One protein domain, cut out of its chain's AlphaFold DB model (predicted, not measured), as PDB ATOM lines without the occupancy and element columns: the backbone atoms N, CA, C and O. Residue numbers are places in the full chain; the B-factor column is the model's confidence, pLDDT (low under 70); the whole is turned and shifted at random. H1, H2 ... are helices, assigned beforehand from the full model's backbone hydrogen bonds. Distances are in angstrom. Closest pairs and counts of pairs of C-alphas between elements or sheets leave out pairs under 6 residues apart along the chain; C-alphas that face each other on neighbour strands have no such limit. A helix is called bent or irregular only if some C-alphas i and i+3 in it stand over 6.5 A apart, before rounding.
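AT A GLANCE: This is residues 140 to 186 of the 194 residues of an uncharacterized protein of Gemmatimonas sp. SG8_23 (UniProt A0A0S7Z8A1). The model is an open, V-like shape: the long helix H1 makes one arm, and at its end the link of residues 160 to 166 turns the backbone back into the short helix H2, which begins the other arm. Beyond H2 the backbone folds back once more into the still shorter H3, which runs nearly antiparallel to H2 across a narrow gap, while residues 140 to 153 of H1 stick out free; no two of the helices touch. The printed part has 47 residues with three named helices, in the order H1, H2, H3, and no named strand; its class is all helix. It is loose, with a radius of gyration of the C-alphas of 12.5 A, and its C-alphas span 32 by 27 by 16 A along their three main axes.

HOW THE PARTS SIT: Begin at the first printed residue, where H1 takes up residues 140 to 159, and read the z column: it runs from -47.946 at C-alpha 140 to -24.322 at C-alpha 159. Along H1 the N-to-C direction is (-0.02, -0.62, 0.78). After the short link of residues 160 to 166 you reach H2, residues 167 to 175, whose direction is (0.18, -0.23, -0.96); look for z going from -34.006 at C-alpha 167 to -45.100 at C-alpha 175. H1 and H2 are apart, with no C-alpha of the one within 8 A of the other. The tight link of residues 176 to 180 then leads to H3, residues 181 to 186, with the direction (-0.13, -0.09, 0.99). H2 and H3 are only just apart: their closest C-alphas are 8.2 A from each other. H1 and H3 are apart as well. Residues 140 to 153, which belong to H1, stand free, and residues 174 to 181 stand free too: from these residues no C-alpha 8 or more apart along the chain lies within 10 A. Look next at the backbone N and O atoms: in H1 and H2 every O i to N i+4 pair is within hydrogen-bond range, and in H3 this holds for 1 of 2 pairs.

IN THESE COORDINATES: Find C-alpha 140, of Arg 140, at (12.381, 11.018, -47.946); from there H1 runs to Phe 159, with C-alpha 159 at (10.936, -4.646, -24.322). Its 20 residues measure 28.4 A from first to last C-alpha, and it is the longest helix. Go on through the 7 residues of the link to C-alpha 167, of Pro 167, at (18.259, -7.034, -34.006), where H2 begins. Its 9 residues end at Ile 175, 12.4 A from first to last C-alpha. After 5 more residues comes Val 181, the first residue of H3. This helix has 6 residues and a length of 9.2 A, and it ends at Trp 186, where C-alpha 186 stands at (11.849, -20.367, -35.555). No helix is bent or irregular.

THE WHOLE: The two C-alphas farthest apart are those of Asp 141 and Gly 185, at 34.6 A, and the first and last printed C-alphas, of Arg 140 and Trp 186, are 33.7 A apart. The printed part has no cut, and neither of its two links is long. It begins at residue 140 and ends at residue 186 of a full chain of 194 residues. Read the B-factor column for the model's confidence: the mean pLDDT of the printed part is 79.4, with 89 for H1, 77 for H2 and 58 for H3. Residues 177 to 186 are under 70.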
ATOM      1  N   ARG A 140      11.362  11.350 -48.942       89.19
ATOM      2  CA  ARG A 140      12.381  11.018 -47.946       89.19
ATOM      3  C   ARG A 140      11.864  11.109 -46.508       89.19
ATOM      4  O   ARG A 140      12.225  10.268 -45.691       89.19
ATOM      5  N   ASP A 141      11.015  12.092 -46.215       85.88
ATOM      6  CA  ASP A 141      10.428  12.279 -44.885       85.88
ATOM      7  C   ASP A 141       9.444  11.151 -44.577       85.88
ATOM      8  O   ASP A 141       9.479  10.589 -43.485       85.88
ATOM      9  N   PHE A 142       8.654  10.746 -45.577       84.44
ATOM     10  CA  PHE A 142       7.740   9.611 -45.460       84.44
ATOM     11  C   PHE A 142       8.484   8.296 -45.196       84.44
ATOM     12  O   PHE A 142       8.145   7.576 -44.260       84.44
ATOM     13  N   VAL A 143       9.534   7.988 -45.968       89.69
ATOM     14  CA  VAL A 143      10.343   6.773 -45.745       89.69
ATOM     15  C   VAL A 143      10.963   6.780 -44.351       89.69
ATOM     16  O   VAL A 143      10.929   5.769 -43.652       89.69
ATOM     17  N   PHE A 144      11.487   7.925 -43.915       90.50
ATOM     18  CA  PHE A 144      12.046   8.056 -42.576       90.50
ATOM     19  C   PHE A 144      10.979   7.860 -41.486       90.50
ATOM     20  O   PHE A 144      11.260   7.243 -40.462       90.50
ATOM     21  N   GLU A 145       9.759   8.364 -41.680       87.12
ATOM     22  CA  GLU A 145       8.641   8.138 -40.755       87.12
ATOM     23  C   GLU A 145       8.246   6.666 -40.661       87.12
ATOM     24  O   GLU A 145       8.079   6.159 -39.552       87.12
ATOM     25  N   VAL A 146       8.155   5.972 -41.798       87.50
ATOM     26  CA  VAL A 146       7.843   4.537 -41.838       87.50
ATOM     27  C   VAL A 146       8.934   3.725 -41.141       87.50
ATOM     28  O   VAL A 146       8.626   2.886 -40.296       87.50
ATOM     29  N   LEU A 147      10.206   4.007 -41.437       90.81
ATOM     30  CA  LEU A 147      11.339   3.351 -40.781       90.81
ATOM     31  C   LEU A 147      11.345   3.613 -39.273       90.81
ATOM     32  O   LEU A 147      11.524   2.684 -38.491       90.81
ATOM     33  N   TRP A 148      11.106   4.856 -38.850       90.94
ATOM     34  CA  TRP A 148      11.034   5.200 -37.432       90.94
ATOM     35  C   TRP A 148       9.901   4.464 -36.716       90.94
ATOM     36  O   TRP A 148      10.108   3.941 -35.624       90.94
ATOM     37  N   ALA A 149       8.717   4.398 -37.327       89.94
ATOM     38  CA  ALA A 149       7.600   3.645 -36.772       89.94
ATOM     39  C   ALA A 149       7.955   2.160 -36.624       89.94
ATOM     40  O   ALA A 149       7.703   1.585 -35.567       89.94
ATOM     41  N   ALA A 150       8.597   1.563 -37.633       89.00
ATOM     42  CA  ALA A 150       9.040   0.174 -37.577       89.00
ATOM     43  C   ALA A 150      10.051  -0.064 -36.442       89.00
ATOM     44  O   ALA A 150       9.879  -0.992 -35.655       89.00
ATOM     45  N   VAL A 151      11.054   0.811 -36.307       91.06
ATOM     46  CA  VAL A 151      12.047   0.749 -35.221       91.06
ATOM     47  C   VAL A 151      11.380   0.897 -33.855       91.06
ATOM     48  O   VAL A 151      11.665   0.119 -32.950       91.06
ATOM     49  N   PHE A 152      10.472   1.861 -33.697       92.88
ATOM     50  CA  PHE A 152       9.746   2.071 -32.446       92.88
ATOM     51  C   PHE A 152       8.945   0.832 -32.039       92.88
ATOM     52  O   PHE A 152       9.058   0.383 -30.902       92.88
ATOM     53  N   TRP A 153       8.167   0.262 -32.963       92.75
ATOM     54  CA  TRP A 153       7.369  -0.932 -32.689       92.75
ATOM     55  C   TRP A 153       8.237  -2.147 -32.390       92.75
ATOM     56  O   TRP A 153       7.934  -2.884 -31.457       92.75
ATOM     57  N   TYR A 154       9.334  -2.324 -33.124       87.81
ATOM     58  CA  TYR A 154      10.300  -3.378 -32.848       87.81
ATOM     59  C   TYR A 154      10.857  -3.267 -31.423       87.81
ATOM     60  O   TYR A 154      10.793  -4.232 -30.666       87.81
ATOM     61  N   LEU A 155      11.334  -2.080 -31.030       89.56
ATOM     62  CA  LEU A 155      11.849  -1.846 -29.680       89.56
ATOM     63  C   LEU A 155      10.773  -2.078 -28.620       89.56
ATOM     64  O   LEU A 155      11.035  -2.740 -27.622       89.56
ATOM     65  N   LEU A 156       9.562  -1.566 -28.840       89.44
ATOM     66  CA  LEU A 156       8.446  -1.739 -27.915       89.44
ATOM     67  C   LEU A 156       8.132  -3.226 -27.696       89.44
ATOM     68  O   LEU A 156       8.055  -3.672 -26.554       89.44
ATOM     69  N   LEU A 157       7.999  -3.998 -28.778       88.50
ATOM     70  CA  LEU A 157       7.727  -5.435 -28.716       88.50
ATOM     71  C   LEU A 157       8.883  -6.220 -28.089       88.50
ATOM     72  O   LEU A 157       8.635  -7.149 -27.323       88.50
ATOM     73  N   TYR A 158      10.126  -5.829 -28.371       86.44
ATOM     74  CA  TYR A 158      11.313  -6.401 -27.740       86.44
ATOM     75  C   TYR A 158      11.298  -6.180 -26.218       86.44
ATOM     76  O   TYR A 158      11.450  -7.130 -25.456       86.44
ATOM     77  N   PHE A 159      11.024  -4.955 -25.756       90.44
ATOM     78  CA  PHE A 159      10.936  -4.646 -24.322       90.44
ATOM     79  C   PHE A 159       9.773  -5.350 -23.616       90.44
ATOM     80  O   PHE A 159       9.891  -5.691 -22.442       90.44
ATOM     81  N   LEU A 160       8.664  -5.586 -24.318       91.69
ATOM     82  CA  LEU A 160       7.529  -6.370 -23.820       91.69
ATOM     83  C   LEU A 160       7.798  -7.884 -23.803       91.69
ATOM     84  O   LEU A 160       6.947  -8.636 -23.337       91.69
ATOM     85  N   GLY A 161       8.942  -8.343 -24.324       88.12
ATOM     86  CA  GLY A 161       9.257  -9.766 -24.467       88.12
ATOM     87  C   GLY A 161       8.463 -10.471 -25.571       88.12
ATOM     88  O   GLY A 161       8.510 -11.692 -25.670       88.12
ATOM     89  N   GLY A 162       7.742  -9.726 -26.417       83.81
ATOM     90  CA  GLY A 162       7.000 -10.279 -27.553       83.81
ATOM     91  C   GLY A 162       7.896 -10.670 -28.730       83.81
ATOM     92  O   GLY A 162       7.482 -11.440 -29.591       83.81
ATOM     93  N   VAL A 163       9.126 -10.149 -28.773       82.06
ATOM     94  CA  VAL A 163      10.147 -10.516 -29.759       82.06
ATOM     95  C   VAL A 163      11.429 -10.869 -29.018       82.06
ATOM     96  O   VAL A 163      12.040 -10.013 -28.387       82.06
ATOM     97  N   THR A 164      11.843 -12.130 -29.113       80.69
ATOM     98  CA  THR A 164      13.116 -12.624 -28.564       80.69
ATOM     99  C   THR A 164      14.268 -12.515 -29.561       80.69
ATOM    100  O   THR A 164      15.428 -12.533 -29.157       80.69
ATOM    101  N   ALA A 165      13.963 -12.383 -30.857       75.88
ATOM    102  CA  ALA A 165      14.965 -12.225 -31.905       75.88
ATOM    103  C   ALA A 165      15.734 -10.916 -31.703       75.88
ATOM    104  O   ALA A 165      15.144  -9.826 -31.748       75.88
ATOM    105  N   SER A 166      17.049 -11.017 -31.508       76.31
ATOM    106  CA  SER A 166      17.885  -9.831 -31.390       76.31
ATOM    107  C   SER A 166      17.949  -9.100 -32.741       76.31
ATOM    108  O   SER A 166      17.826  -9.720 -33.803       76.31
ATOM    109  N   PRO A 167      18.168  -7.773 -32.749       73.94
ATOM    110  CA  PRO A 167      18.259  -7.034 -34.006       73.94
ATOM    111  C   PRO A 167      19.487  -7.463 -34.818       73.94
ATOM    112  O   PRO A 167      19.500  -7.339 -36.042       73.94
ATOM    113  N   ILE A 168      20.498  -8.010 -34.139       77.00
ATOM    114  CA  ILE A 168      21.700  -8.578 -34.745       77.00
ATOM    115  C   ILE A 168      21.338  -9.844 -35.529       77.00
ATOM    116  O   ILE A 168      21.760  -9.965 -36.674       77.00
ATOM    117  N   ASP A 169      20.492 -10.724 -34.985       77.94
ATOM    118  CA  ASP A 169      20.056 -11.946 -35.680       77.94
ATOM    119  C   ASP A 169      19.255 -11.620 -36.946       77.94
ATOM    120  O   ASP A 169      19.463 -12.227 -37.997       77.94
ATOM    121  N   GLY A 170      18.381 -10.610 -36.874       72.19
ATOM    122  CA  GLY A 170      17.648 -10.118 -38.043       72.19
ATOM    123  C   GLY A 170      18.570  -9.527 -39.116       72.19
ATOM    124  O   GLY A 170      18.375  -9.773 -40.306       72.19
ATOM    125  N   TRP A 171      19.599  -8.781 -38.707       75.88
ATOM    126  CA  TRP A 171      20.584  -8.193 -39.620       75.88
ATOM    127  C   TRP A 171      21.469  -9.252 -40.287       75.88
ATOM    128  O   TRP A 171      21.693  -9.201 -41.497       75.88
ATOM    129  N   VAL A 172      21.922 -10.243 -39.517       78.94
ATOM    130  CA  VAL A 172      22.683 -11.391 -40.027       78.94
ATOM    131  C   VAL A 172      21.833 -12.184 -41.019       78.94
ATOM    132  O   VAL A 172      22.288 -12.431 -42.132       78.94
ATOM    133  N   ALA A 173      20.572 -12.481 -40.694       72.81
ATOM    134  CA  ALA A 173      19.662 -13.178 -41.605       72.81
ATOM    135  C   ALA A 173      19.416 -12.407 -42.919       72.81
ATOM    136  O   ALA A 173      19.322 -13.022 -43.984       72.81
ATOM    137  N   LEU A 174      19.340 -11.071 -42.855       78.31
ATOM    138  CA  LEU A 174      19.183 -10.206 -44.027       78.31
ATOM    139  C   LEU A 174      20.423 -10.237 -44.936       78.31
ATOM    140  O   LEU A 174      20.280 -10.333 -46.154       78.31
ATOM    141  N   ILE A 175      21.627 -10.164 -44.355       82.44
ATOM    142  CA  ILE A 175      22.899 -10.193 -45.100       82.44
ATOM    143  C   ILE A 175      23.168 -11.579 -45.684       82.44
ATOM    144  O   ILE A 175      23.637 -11.689 -46.816       82.44
ATOM    145  N   GLU A 176      22.854 -12.636 -44.939       80.06
ATOM    146  CA  GLU A 176      23.096 -14.015 -45.366       80.06
ATOM    147  C   GLU A 176      22.156 -14.482 -46.488       80.06
ATOM    148  O   GLU A 176      22.309 -15.606 -46.965       80.06
ATOM    149  N   LEU A 177      21.184 -13.656 -46.919       67.44
ATOM    150  CA  LEU A 177      20.140 -14.034 -47.885       67.44
ATOM    151  C   LEU A 177      19.503 -15.386 -47.528       67.44
ATOM    152  O   LEU A 177      19.085 -16.150 -48.406       67.44
ATOM    153  N   ARG A 178      19.438 -15.710 -46.229       65.06
ATOM    154  CA  ARG A 178      18.825 -16.956 -45.790       65.06
ATOM    155  C   ARG A 178      17.360 -16.916 -46.217       65.06
ATOM    156  O   ARG A 178      16.674 -15.927 -45.945       65.06
ATOM    157  N   PRO A 179      16.854 -17.955 -46.902       64.56
ATOM    158  CA  PRO A 179      15.474 -17.967 -47.345       64.56
ATOM    159  C   PRO A 179      14.565 -17.811 -46.122       64.56
ATOM    160  O   PRO A 179      14.634 -18.596 -45.170       64.56
ATOM    161  N   TRP A 180      13.715 -16.781 -46.176       58.06
ATOM    162  CA  TRP A 180      12.777 -16.331 -45.135       58.06
ATOM    163  C   TRP A 180      11.937 -17.454 -44.496       58.06
ATOM    164  O   TRP A 180      11.440 -17.315 -43.383       58.06
ATOM    165  N   VAL A 181      11.823 -18.592 -45.183       58.47
ATOM    166  CA  VAL A 181      11.155 -19.818 -44.732       58.47
ATOM    167  C   VAL A 181      11.721 -20.342 -43.402       58.47
ATOM    168  O   VAL A 181      10.972 -20.876 -42.591       58.47
ATOM    169  N   THR A 182      13.015 -20.143 -43.127       57.97
ATOM    170  CA  THR A 182      13.631 -20.573 -41.853       57.97
ATOM    171  C   THR A 182      13.332 -19.639 -40.678       57.97
ATOM    172  O   THR A 182      13.268 -20.096 -39.540       57.97
ATOM    173  N   PHE A 183      13.084 -18.352 -40.935       57.03
ATOM    174  CA  PHE A 183      12.786 -17.370 -39.889       57.03
ATOM    175  C   PHE A 183      11.380 -17.566 -39.299       57.03
ATOM    176  O   PHE A 183      11.201 -17.506 -38.085       57.03
ATOM    177  N   VAL A 184      10.386 -17.871 -40.143       59.22
ATOM    178  CA  VAL A 184       9.001 -18.100 -39.691       59.22
ATOM    179  C   VAL A 184       8.881 -19.381 -38.854       59.22
ATOM    180  O   VAL A 184       8.167 -19.376 -37.856       59.22
ATOM    181  N   GLY A 185       9.622 -20.440 -39.204       58.44
ATOM    182  CA  GLY A 185       9.649 -21.685 -38.421       58.44
ATOM    183  C   GLY A 185      10.249 -21.515 -37.019       58.44
ATOM    184  O   GLY A 185       9.768 -22.104 -36.059       58.44
ATOM    185  N   TRP A 186      11.244 -20.638 -36.864       55.22
ATOM    186  CA  TRP A 186      11.849 -20.367 -35.555       55.22
ATOM    187  C   TRP A 186      10.902 -19.612 -34.605       55.22
ATOM    188  O   TRP A 186      10.877 -19.878 -33.405       55.22
TER     189      TRP A 186